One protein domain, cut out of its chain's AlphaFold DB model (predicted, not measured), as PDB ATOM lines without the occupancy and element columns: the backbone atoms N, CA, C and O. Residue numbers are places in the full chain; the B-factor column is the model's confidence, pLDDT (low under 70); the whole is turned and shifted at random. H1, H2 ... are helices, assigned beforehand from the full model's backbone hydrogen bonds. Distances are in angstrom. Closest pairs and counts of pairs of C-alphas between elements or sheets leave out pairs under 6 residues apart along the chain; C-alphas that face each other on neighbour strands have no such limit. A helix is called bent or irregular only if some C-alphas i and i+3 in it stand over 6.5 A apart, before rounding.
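This is residues 118 to 174 of the 239 residues of a protein of Rotaria magnacalcarata (UniProt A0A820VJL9). The model is an open zigzag of three helices: the long helix H1 makes one arm, H3 makes the other, and the short H2 sits at the joint between them, where the chain folds back before running on. There is no packed core, and the two ends stick out free: residues 118 to 134, of which 120 to 134 belong to H1, and residues 162 to 174, of which 162 to 172 belong to H3. The printed part has 57 residues with three named helices, in the order H1, H2, H3, and no named strand; the class is all helix. The whole is extended, with a radius of gyration of the C-alphas of 16.5 A and spans of 55 by 23 by 21 A.

Begin with H1, the longest helix, residues 120 to 140. Find C-alpha 120 at (185.852, 185.991, 191.021); from there the helix runs 30.3 A to C-alpha 140 at (209.853, 182.688, 172.765). Next look at H2, residues 143 to 149, which measures 9.7 A from first to last C-alpha. H3 takes residues 155 to 172 and runs 25.9 A to C-alpha 172 at (220.757, 158.043, 166.742). No helix is bent.

Look first at residues 138 and 144. H1 and H2 are close but not clearly touching, and their closest C-alphas, those of Leu 138 and Leu 144, are 6.3 A apart. The two helices stand at a steep tilt of 64 degrees and run the same way. Then look at residues 147 and 158: H2 and H3 are close but not clearly touching, with the C-alphas of Leu 147 and Leu 158, their closest, 7.5 A apart. Their lines are about perpendicular, at 85 degrees. H1 and H3 are apart. On the backbone, each O i to N i+4 pair in H1 and H2 is within hydrogen-bond range; in H3, 13 of 14 are.

The two C-alphas farthest apart, those of Asp 119 and Asn 174, are 55.3 A from each other, and the outline is a rod. Besides the two ends, residues 137 to 142, of which 137 to 140 belong to H1, stand free. The links from H1 to H2, with 2 residues between them, and from H2 to H3, with 5, are both tight. The printed part runs from 118 to 174 with no cut. In the B-factor column you will find a mean pLDDT of 75.4 for the printed part; it is under 70 at residues 144, 147, 151 to 159 and 170 to 174.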
ATOM      1  N   ILE A 118     189.437 187.981 197.849       74.12
ATOM      2  CA  ILE A 118     189.716 187.616 196.451       74.12
ATOM      3  C   ILE A 118     188.376 187.494 195.727       74.12
ATOM      4  O   ILE A 118     187.566 186.621 196.072       74.12
ATOM      5  N   ASP A 119     188.132 188.339 194.729       83.00
ATOM      6  CA  ASP A 119     186.908 188.284 193.936       83.00
ATOM      7  C   ASP A 119     187.024 187.286 192.767       83.00
ATOM      8  O   ASP A 119     188.101 186.802 192.433       83.00
ATOM      9  N   GLU A 120     185.896 186.895 192.178       81.81
ATOM     10  CA  GLU A 120     185.852 185.991 191.021       81.81
ATOM     11  C   GLU A 120     186.536 186.625 189.803       81.81
ATOM     12  O   GLU A 120     187.312 185.961 189.120       81.81
ATOM     13  N   ILE A 121     186.377 187.941 189.644       84.88
ATOM     14  CA  ILE A 121     187.070 188.748 188.632       84.88
ATOM     15  C   ILE A 121     188.595 188.652 188.797       84.88
ATOM     16  O   ILE A 121     189.317 188.550 187.808       84.88
ATOM     17  N   ASP A 122     189.104 188.631 190.036       83.19
ATOM     18  CA  ASP A 122     190.544 188.498 190.287       83.19
ATOM     19  C   ASP A 122     191.063 187.125 189.829       83.19
ATOM     20  O   ASP A 122     192.165 187.021 189.290       83.19
ATOM     21  N   ILE A 123     190.270 186.065 190.016       84.44
ATOM     22  CA  ILE A 123     190.625 184.706 189.583       84.44
ATOM     23  C   ILE A 123     190.637 184.626 188.055       84.44
ATOM     24  O   ILE A 123     191.600 184.117 187.481       84.44
ATOM     25  N   GLU A 124     189.601 185.143 187.392       87.62
ATOM     26  CA  GLU A 124     189.516 185.169 185.926       87.62
ATOM     27  C   GLU A 124     190.671 185.955 185.300       87.62
ATOM     28  O   GLU A 124     191.279 185.499 184.325       87.62
ATOM     29  N   GLN A 125     191.022 187.101 185.891       88.88
ATOM     30  CA  GLN A 125     192.152 187.902 185.436       88.88
ATOM     31  C   GLN A 125     193.462 187.120 185.561       88.88
ATOM     32  O   GLN A 125     194.222 187.051 184.600       88.88
ATOM     33  N   VAL A 126     193.701 186.458 186.699       88.88
ATOM     34  CA  VAL A 126     194.905 185.634 186.899       88.88
ATOM     35  C   VAL A 126     194.971 184.476 185.901       88.88
ATOM     36  O   VAL A 126     196.049 184.189 185.379       88.88
ATOM     37  N   ILE A 127     193.844 183.817 185.609       85.19
ATOM     38  CA  ILE A 127     193.785 182.745 184.602       85.19
ATOM     39  C   ILE A 127     194.147 183.293 183.217       85.19
ATOM     40  O   ILE A 127     194.947 182.687 182.502       85.19
ATOM     41  N   THR A 128     193.591 184.449 182.855       89.06
ATOM     42  CA  THR A 128     193.832 185.097 181.559       89.06
ATOM     43  C   THR A 128     195.290 185.540 181.422       89.06
ATOM     44  O   THR A 128     195.937 185.254 180.415       89.06
ATOM     45  N   ASP A 129     195.850 186.154 182.464       91.00
ATOM     46  CA  ASP A 129     197.247 186.586 182.498       91.00
ATOM     47  C   ASP A 129     198.206 185.389 182.404       91.00
ATOM     48  O   ASP A 129     199.195 185.438 181.670       91.00
ATOM     49  N   ALA A 130     197.909 184.292 183.108       84.12
ATOM     50  CA  ALA A 130     198.700 183.064 183.045       84.12
ATOM     51  C   ALA A 130     198.658 182.425 181.649       84.12
ATOM     52  O   ALA A 130     199.682 181.939 181.164       84.12
ATOM     53  N   TYR A 131     197.499 182.454 180.987       86.56
ATOM     54  CA  TYR A 131     197.356 181.983 179.611       86.56
ATOM     55  C   TYR A 131     198.214 182.802 178.637       86.56
ATOM     56  O   TYR A 131     198.961 182.226 177.845       86.56
ATOM     57  N   HIS A 132     198.168 184.134 178.730       88.25
ATOM     58  CA  HIS A 132     198.999 184.999 177.890       88.25
ATOM     59  C   HIS A 132     200.496 184.801 178.153       88.25
ATOM     60  O   HIS A 132     201.255 184.632 177.205       88.25
ATOM     61  N   GLN A 133     200.919 184.696 179.417       89.25
ATOM     62  CA  GLN A 133     202.315 184.384 179.747       89.25
ATOM     63  C   GLN A 133     202.768 183.036 179.173       89.25
ATOM     64  O   GLN A 133     203.905 182.906 178.720       89.25
ATOM     65  N   ALA A 134     201.897 182.023 179.184       82.50
ATOM     66  CA  ALA A 134     202.207 180.731 178.585       82.50
ATOM     67  C   ALA A 134     202.380 180.838 177.060       82.50
ATOM     68  O   ALA A 134     203.306 180.232 176.518       82.50
ATOM     69  N   LEU A 135     201.534 181.622 176.381       82.31
ATOM     70  CA  LEU A 135     201.676 181.901 174.949       82.31
ATOM     71  C   LEU A 135     202.986 182.625 174.634       82.31
ATOM     72  O   LEU A 135     203.710 182.176 173.749       82.31
ATOM     73  N   ASP A 136     203.334 183.661 175.396       85.81
ATOM     74  CA  ASP A 136     204.583 184.408 175.206       85.81
ATOM     75  C   ASP A 136     205.812 183.497 175.374       85.81
ATOM     76  O   ASP A 136     206.783 183.583 174.619       85.81
ATOM     77  N   MET A 137     205.779 182.573 176.343       85.00
ATOM     78  CA  MET A 137     206.843 181.576 176.511       85.00
ATOM     79  C   MET A 137     206.910 180.595 175.336       85.00
ATOM     80  O   MET A 137     208.004 180.246 174.891       85.00
ATOM     81  N   LEU A 138     205.762 180.139 174.830       78.31
ATOM     82  CA  LEU A 138     205.681 179.248 173.667       78.31
ATOM     83  C   LEU A 138     206.200 179.923 172.392       78.31
ATOM     84  O   LEU A 138     206.898 179.277 171.602       78.31
ATOM     85  N   GLU A 139     205.897 181.205 172.210       80.38
ATOM     86  CA  GLU A 139     206.428 182.029 171.124       80.38
ATOM     87  C   GLU A 139     207.942 182.223 171.273       80.38
ATOM     88  O   GLU A 139     208.689 182.008 170.319       80.38
ATOM     89  N   GLY A 140     208.425 182.513 172.485       79.12
ATOM     90  CA  GLY A 140     209.853 182.688 172.765       79.12
ATOM     91  C   GLY A 140     210.715 181.439 172.533       79.12
ATOM     92  O   GLY A 140     211.913 181.563 172.276       79.12
ATOM     93  N   ILE A 141     210.127 180.240 172.598       83.75
ATOM     94  CA  ILE A 141     210.807 178.961 172.306       83.75
ATOM     95  C   ILE A 141     210.593 178.545 170.833       83.75
ATOM     96  O   ILE A 141     211.041 177.481 170.406       83.75
ATOM     97  N   ASP A 142     209.938 179.390 170.029       75.06
ATOM     98  CA  ASP A 142     209.645 179.172 168.607       75.06
ATOM     99  C   ASP A 142     208.783 177.920 168.340       75.06
ATOM    100  O   ASP A 142     208.714 177.390 167.229       75.06
ATOM    101  N   ILE A 143     208.094 177.429 169.379       74.50
ATOM    102  CA  ILE A 143     207.266 176.220 169.310       74.50
ATOM    103  C   ILE A 143     206.053 176.481 168.422       74.50
ATOM    104  O   ILE A 143     205.676 175.603 167.652       74.50
ATOM    105  N   LEU A 144     205.474 177.683 168.476       68.94
ATOM    106  CA  LEU A 144     204.311 178.050 167.663       68.94
ATOM    107  C   LEU A 144     204.621 177.989 166.159       68.94
ATOM    108  O   LEU A 144     203.889 177.339 165.417       68.94
ATOM    109  N   ASN A 145     205.760 178.539 165.730       72.44
ATOM    110  CA  ASN A 145     206.207 178.467 164.335       72.44
ATOM    111  C   ASN A 145     206.534 177.027 163.910       72.44
ATOM    112  O   ASN A 145     206.304 176.630 162.765       72.44
ATOM    113  N   LEU A 146     207.052 176.214 164.834       70.38
ATOM    114  CA  LEU A 146     207.349 174.804 164.594       70.38
ATOM    115  C   LEU A 146     206.062 173.966 164.478       70.38
ATOM    116  O   LEU A 146     205.999 173.062 163.647       70.38
ATOM    117  N   LEU A 147     205.027 174.283 165.257       68.06
ATOM    118  CA  LEU A 147     203.702 173.662 165.189       68.06
ATOM    119  C   LEU A 147     202.973 174.023 163.896       68.06
ATOM    120  O   LEU A 147     202.480 173.127 163.209       68.06
ATOM    121  N   GLU A 148     202.969 175.306 163.535       72.75
ATOM    122  CA  GLU A 148     202.345 175.814 162.310       72.75
ATOM    123  C   GLU A 148     203.009 175.209 161.064       72.75
ATOM    124  O   GLU A 148     202.336 174.718 160.159       72.75
ATOM    125  N   LYS A 149     204.344 175.117 161.056       76.06
ATOM    126  CA  LYS A 149     205.107 174.498 159.963       76.06
ATOM    127  C   LYS A 149     204.848 172.997 159.794       76.06
ATOM    128  O   LYS A 149     205.044 172.474 158.697       76.06
ATOM    129  N   ASN A 150     204.463 172.299 160.862       70.94
ATOM    130  CA  ASN A 150     204.167 170.865 160.826       70.94
ATOM    131  C   ASN A 150     202.657 170.561 160.754       70.94
ATOM    132  O   ASN A 150     202.291 169.389 160.822       70.94
ATOM    133  N   ASP A 151     201.805 171.583 160.597       68.75
ATOM    134  CA  ASP A 151     200.336 171.478 160.553       68.75
ATOM    135  C   ASP A 151     199.749 170.761 161.784       68.75
ATOM    136  O   ASP A 151     198.807 169.966 161.733       68.75
ATOM    137  N   VAL A 152     200.370 171.015 162.936       66.75
ATOM    138  CA  VAL A 152     200.014 170.403 164.210       66.75
ATOM    139  C   VAL A 152     199.125 171.372 164.982       66.75
ATOM    140  O   VAL A 152     199.562 172.070 165.894       66.75
ATOM    141  N   LEU A 153     197.856 171.425 164.585       61.81
ATOM    142  CA  LEU A 153     196.846 172.280 165.219       61.81
ATOM    143  C   LEU A 153     196.156 171.595 166.412       61.81
ATOM    144  O   LEU A 153     195.534 172.255 167.238       61.81
ATOM    145  N   GLU A 154     196.295 170.271 166.533       64.12
ATOM    146  CA  GLU A 154     195.728 169.486 167.630       64.12
ATOM    147  C   GLU A 154     196.808 168.929 168.562       64.12
ATOM    148  O   GLU A 154     197.822 168.371 168.131       64.12
ATOM    149  N   LEU A 155     196.534 168.974 169.870       55.38
ATOM    150  CA  LEU A 155     197.401 168.429 170.923       55.38
ATOM    151  C   LEU A 155     197.783 166.958 170.677       55.38
ATOM    152  O   LEU A 155     198.892 166.524 170.995       55.38
ATOM    153  N   LYS A 156     196.873 166.185 170.073       63.03
ATOM    154  CA  LYS A 156     197.114 164.786 169.717       63.03
ATOM    155  C   LYS A 156     198.199 164.658 168.644       63.03
ATOM    156  O   LYS A 156     199.156 163.912 168.852       63.03
ATOM    157  N   ALA A 157     198.108 165.442 167.572       65.62
ATOM    158  CA  ALA A 157     199.121 165.488 166.520       65.62
ATOM    159  C   ALA A 157     200.486 165.961 167.062       65.62
ATOM    160  O   ALA A 157     201.526 165.453 166.641       65.62
ATOM    161  N   LEU A 158     200.495 166.851 168.066       64.94
ATOM    162  CA  LEU A 158     201.728 167.315 168.719       64.94
ATOM    163  C   LEU A 158     202.397 166.209 169.511       64.94
ATOM    164  O   LEU A 158     203.607 166.000 169.399       64.94
ATOM    165  N   SER A 159     201.608 165.471 170.286       65.06
ATOM    166  CA  SER A 159     202.125 164.328 171.025       65.06
ATOM    167  C   SER A 159     202.735 163.292 170.074       65.06
ATOM    168  O   SER A 159     203.855 162.837 170.307       65.06
ATOM    169  N   GLU A 160     202.072 162.988 168.955       72.88
ATOM    170  CA  GLU A 160     202.562 162.043 167.948       72.88
ATOM    171  C   GLU A 160     203.853 162.532 167.272       72.88
ATOM    172  O   GLU A 160     204.796 161.748 167.121       72.88
ATOM    173  N   TYR A 161     203.945 163.823 166.937       74.50
ATOM    174  CA  TYR A 161     205.158 164.437 166.389       74.50
ATOM    175  C   TYR A 161     206.337 164.371 167.371       74.50
ATOM    176  O   TYR A 161     207.413 163.889 167.009       74.50
ATOM    177  N   LEU A 162     206.131 164.768 168.633       73.31
ATOM    178  CA  LEU A 162     207.153 164.704 169.684       73.31
ATOM    179  C   LEU A 162     207.628 163.269 169.926       73.31
ATOM    180  O   LEU A 162     208.832 163.024 169.990       73.31
ATOM    181  N   PHE A 163     206.712 162.301 170.011       75.50
ATOM    182  CA  PHE A 163     207.087 160.894 170.171       75.50
ATOM    183  C   PHE A 163     207.852 160.358 168.961       75.50
ATOM    184  O   PHE A 163     208.781 159.563 169.128       75.50
ATOM    185  N   ARG A 164     207.504 160.791 167.746       78.75
ATOM    186  CA  ARG A 164     208.233 160.421 166.530       78.75
ATOM    187  C   ARG A 164     209.646 161.001 166.526       78.75
ATOM    188  O   ARG A 164     210.579 160.271 166.197       78.75
ATOM    189  N   GLN A 165     209.803 162.257 166.937       77.69
ATOM    190  CA  GLN A 165     211.098 162.929 167.013       77.69
ATOM    191  C   GLN A 165     211.994 162.313 168.097       77.69
ATOM    192  O   GLN A 165     213.126 161.931 167.818       77.69
ATOM    193  N   LEU A 166     211.457 162.082 169.297       74.31
ATOM    194  CA  LEU A 166     212.180 161.424 170.392       74.31
ATOM    195  C   LEU A 166     212.612 159.993 170.029       74.31
ATOM    196  O   LEU A 166     213.722 159.579 170.358       74.31
ATOM    197  N   ASN A 167     211.770 159.239 169.314       75.31
ATOM    198  CA  ASN A 167     212.131 157.908 168.810       75.31
ATOM    199  C   ASN A 167     213.164 157.946 167.677       75.31
ATOM    200  O   ASN A 167     213.882 156.967 167.465       75.31
ATOM    201  N   PHE A 168     213.216 159.032 166.909       77.62
ATOM    202  CA  PHE A 168     214.243 159.229 165.894       77.62
ATOM    203  C   PHE A 168     215.599 159.517 166.549       77.62
ATOM    204  O   PHE A 168     216.598 158.877 166.212       77.62
ATOM    205  N   ASP A 169     215.619 160.397 167.549       70.25
ATOM    206  CA  ASP A 169     216.840 160.786 168.256       70.25
ATOM    207  C   ASP A 169     217.369 159.673 169.177       70.25
ATOM    208  O   ASP A 169     218.583 159.485 169.286       70.25
ATOM    209  N   SER A 170     216.493 158.844 169.758       66.44
ATOM    210  CA  SER A 170     216.915 157.676 170.548       66.44
ATOM    211  C   SER A 170     217.632 156.616 169.704       66.44
ATOM    212  O   SER A 170     218.590 156.003 170.165       66.44
ATOM    213  N   LYS A 171     217.241 156.443 168.434       63.50
ATOM    214  CA  LYS A 171     217.928 155.541 167.491       63.50
ATOM    215  C   LYS A 171     219.283 156.075 167.033       63.50
ATOM    216  O   LYS A 171     220.131 155.292 166.610       63.50
ATOM    217  N   LYS A 172     219.496 157.391 167.112       65.94
ATOM    218  CA  LYS A 172     220.757 158.043 166.742       65.94
ATOM    219  C   LYS A 172     221.840 157.869 167.813       65.94
ATOM    220  O   LYS A 172     223.023 157.885 167.484       65.94
ATOM    221  N   HIS A 173     221.447 157.637 169.066       50.69
ATOM    222  CA  HIS A 173     222.357 157.392 170.184       50.69
ATOM    223  C   HIS A 173     222.254 155.941 170.669       50.69
ATOM    224  O   HIS A 173     221.548 155.623 171.624       50.69
ATOM    225  N   ASN A 174     222.978 155.038 170.003       51.31
ATOM    226  CA  ASN A 174     223.070 153.645 170.426       51.31
ATOM    227  C   ASN A 174     224.049 153.487 171.609       51.31
ATOM    228  O   ASN A 174     225.229 153.179 171.426       51.31
TER     229      ASN A 174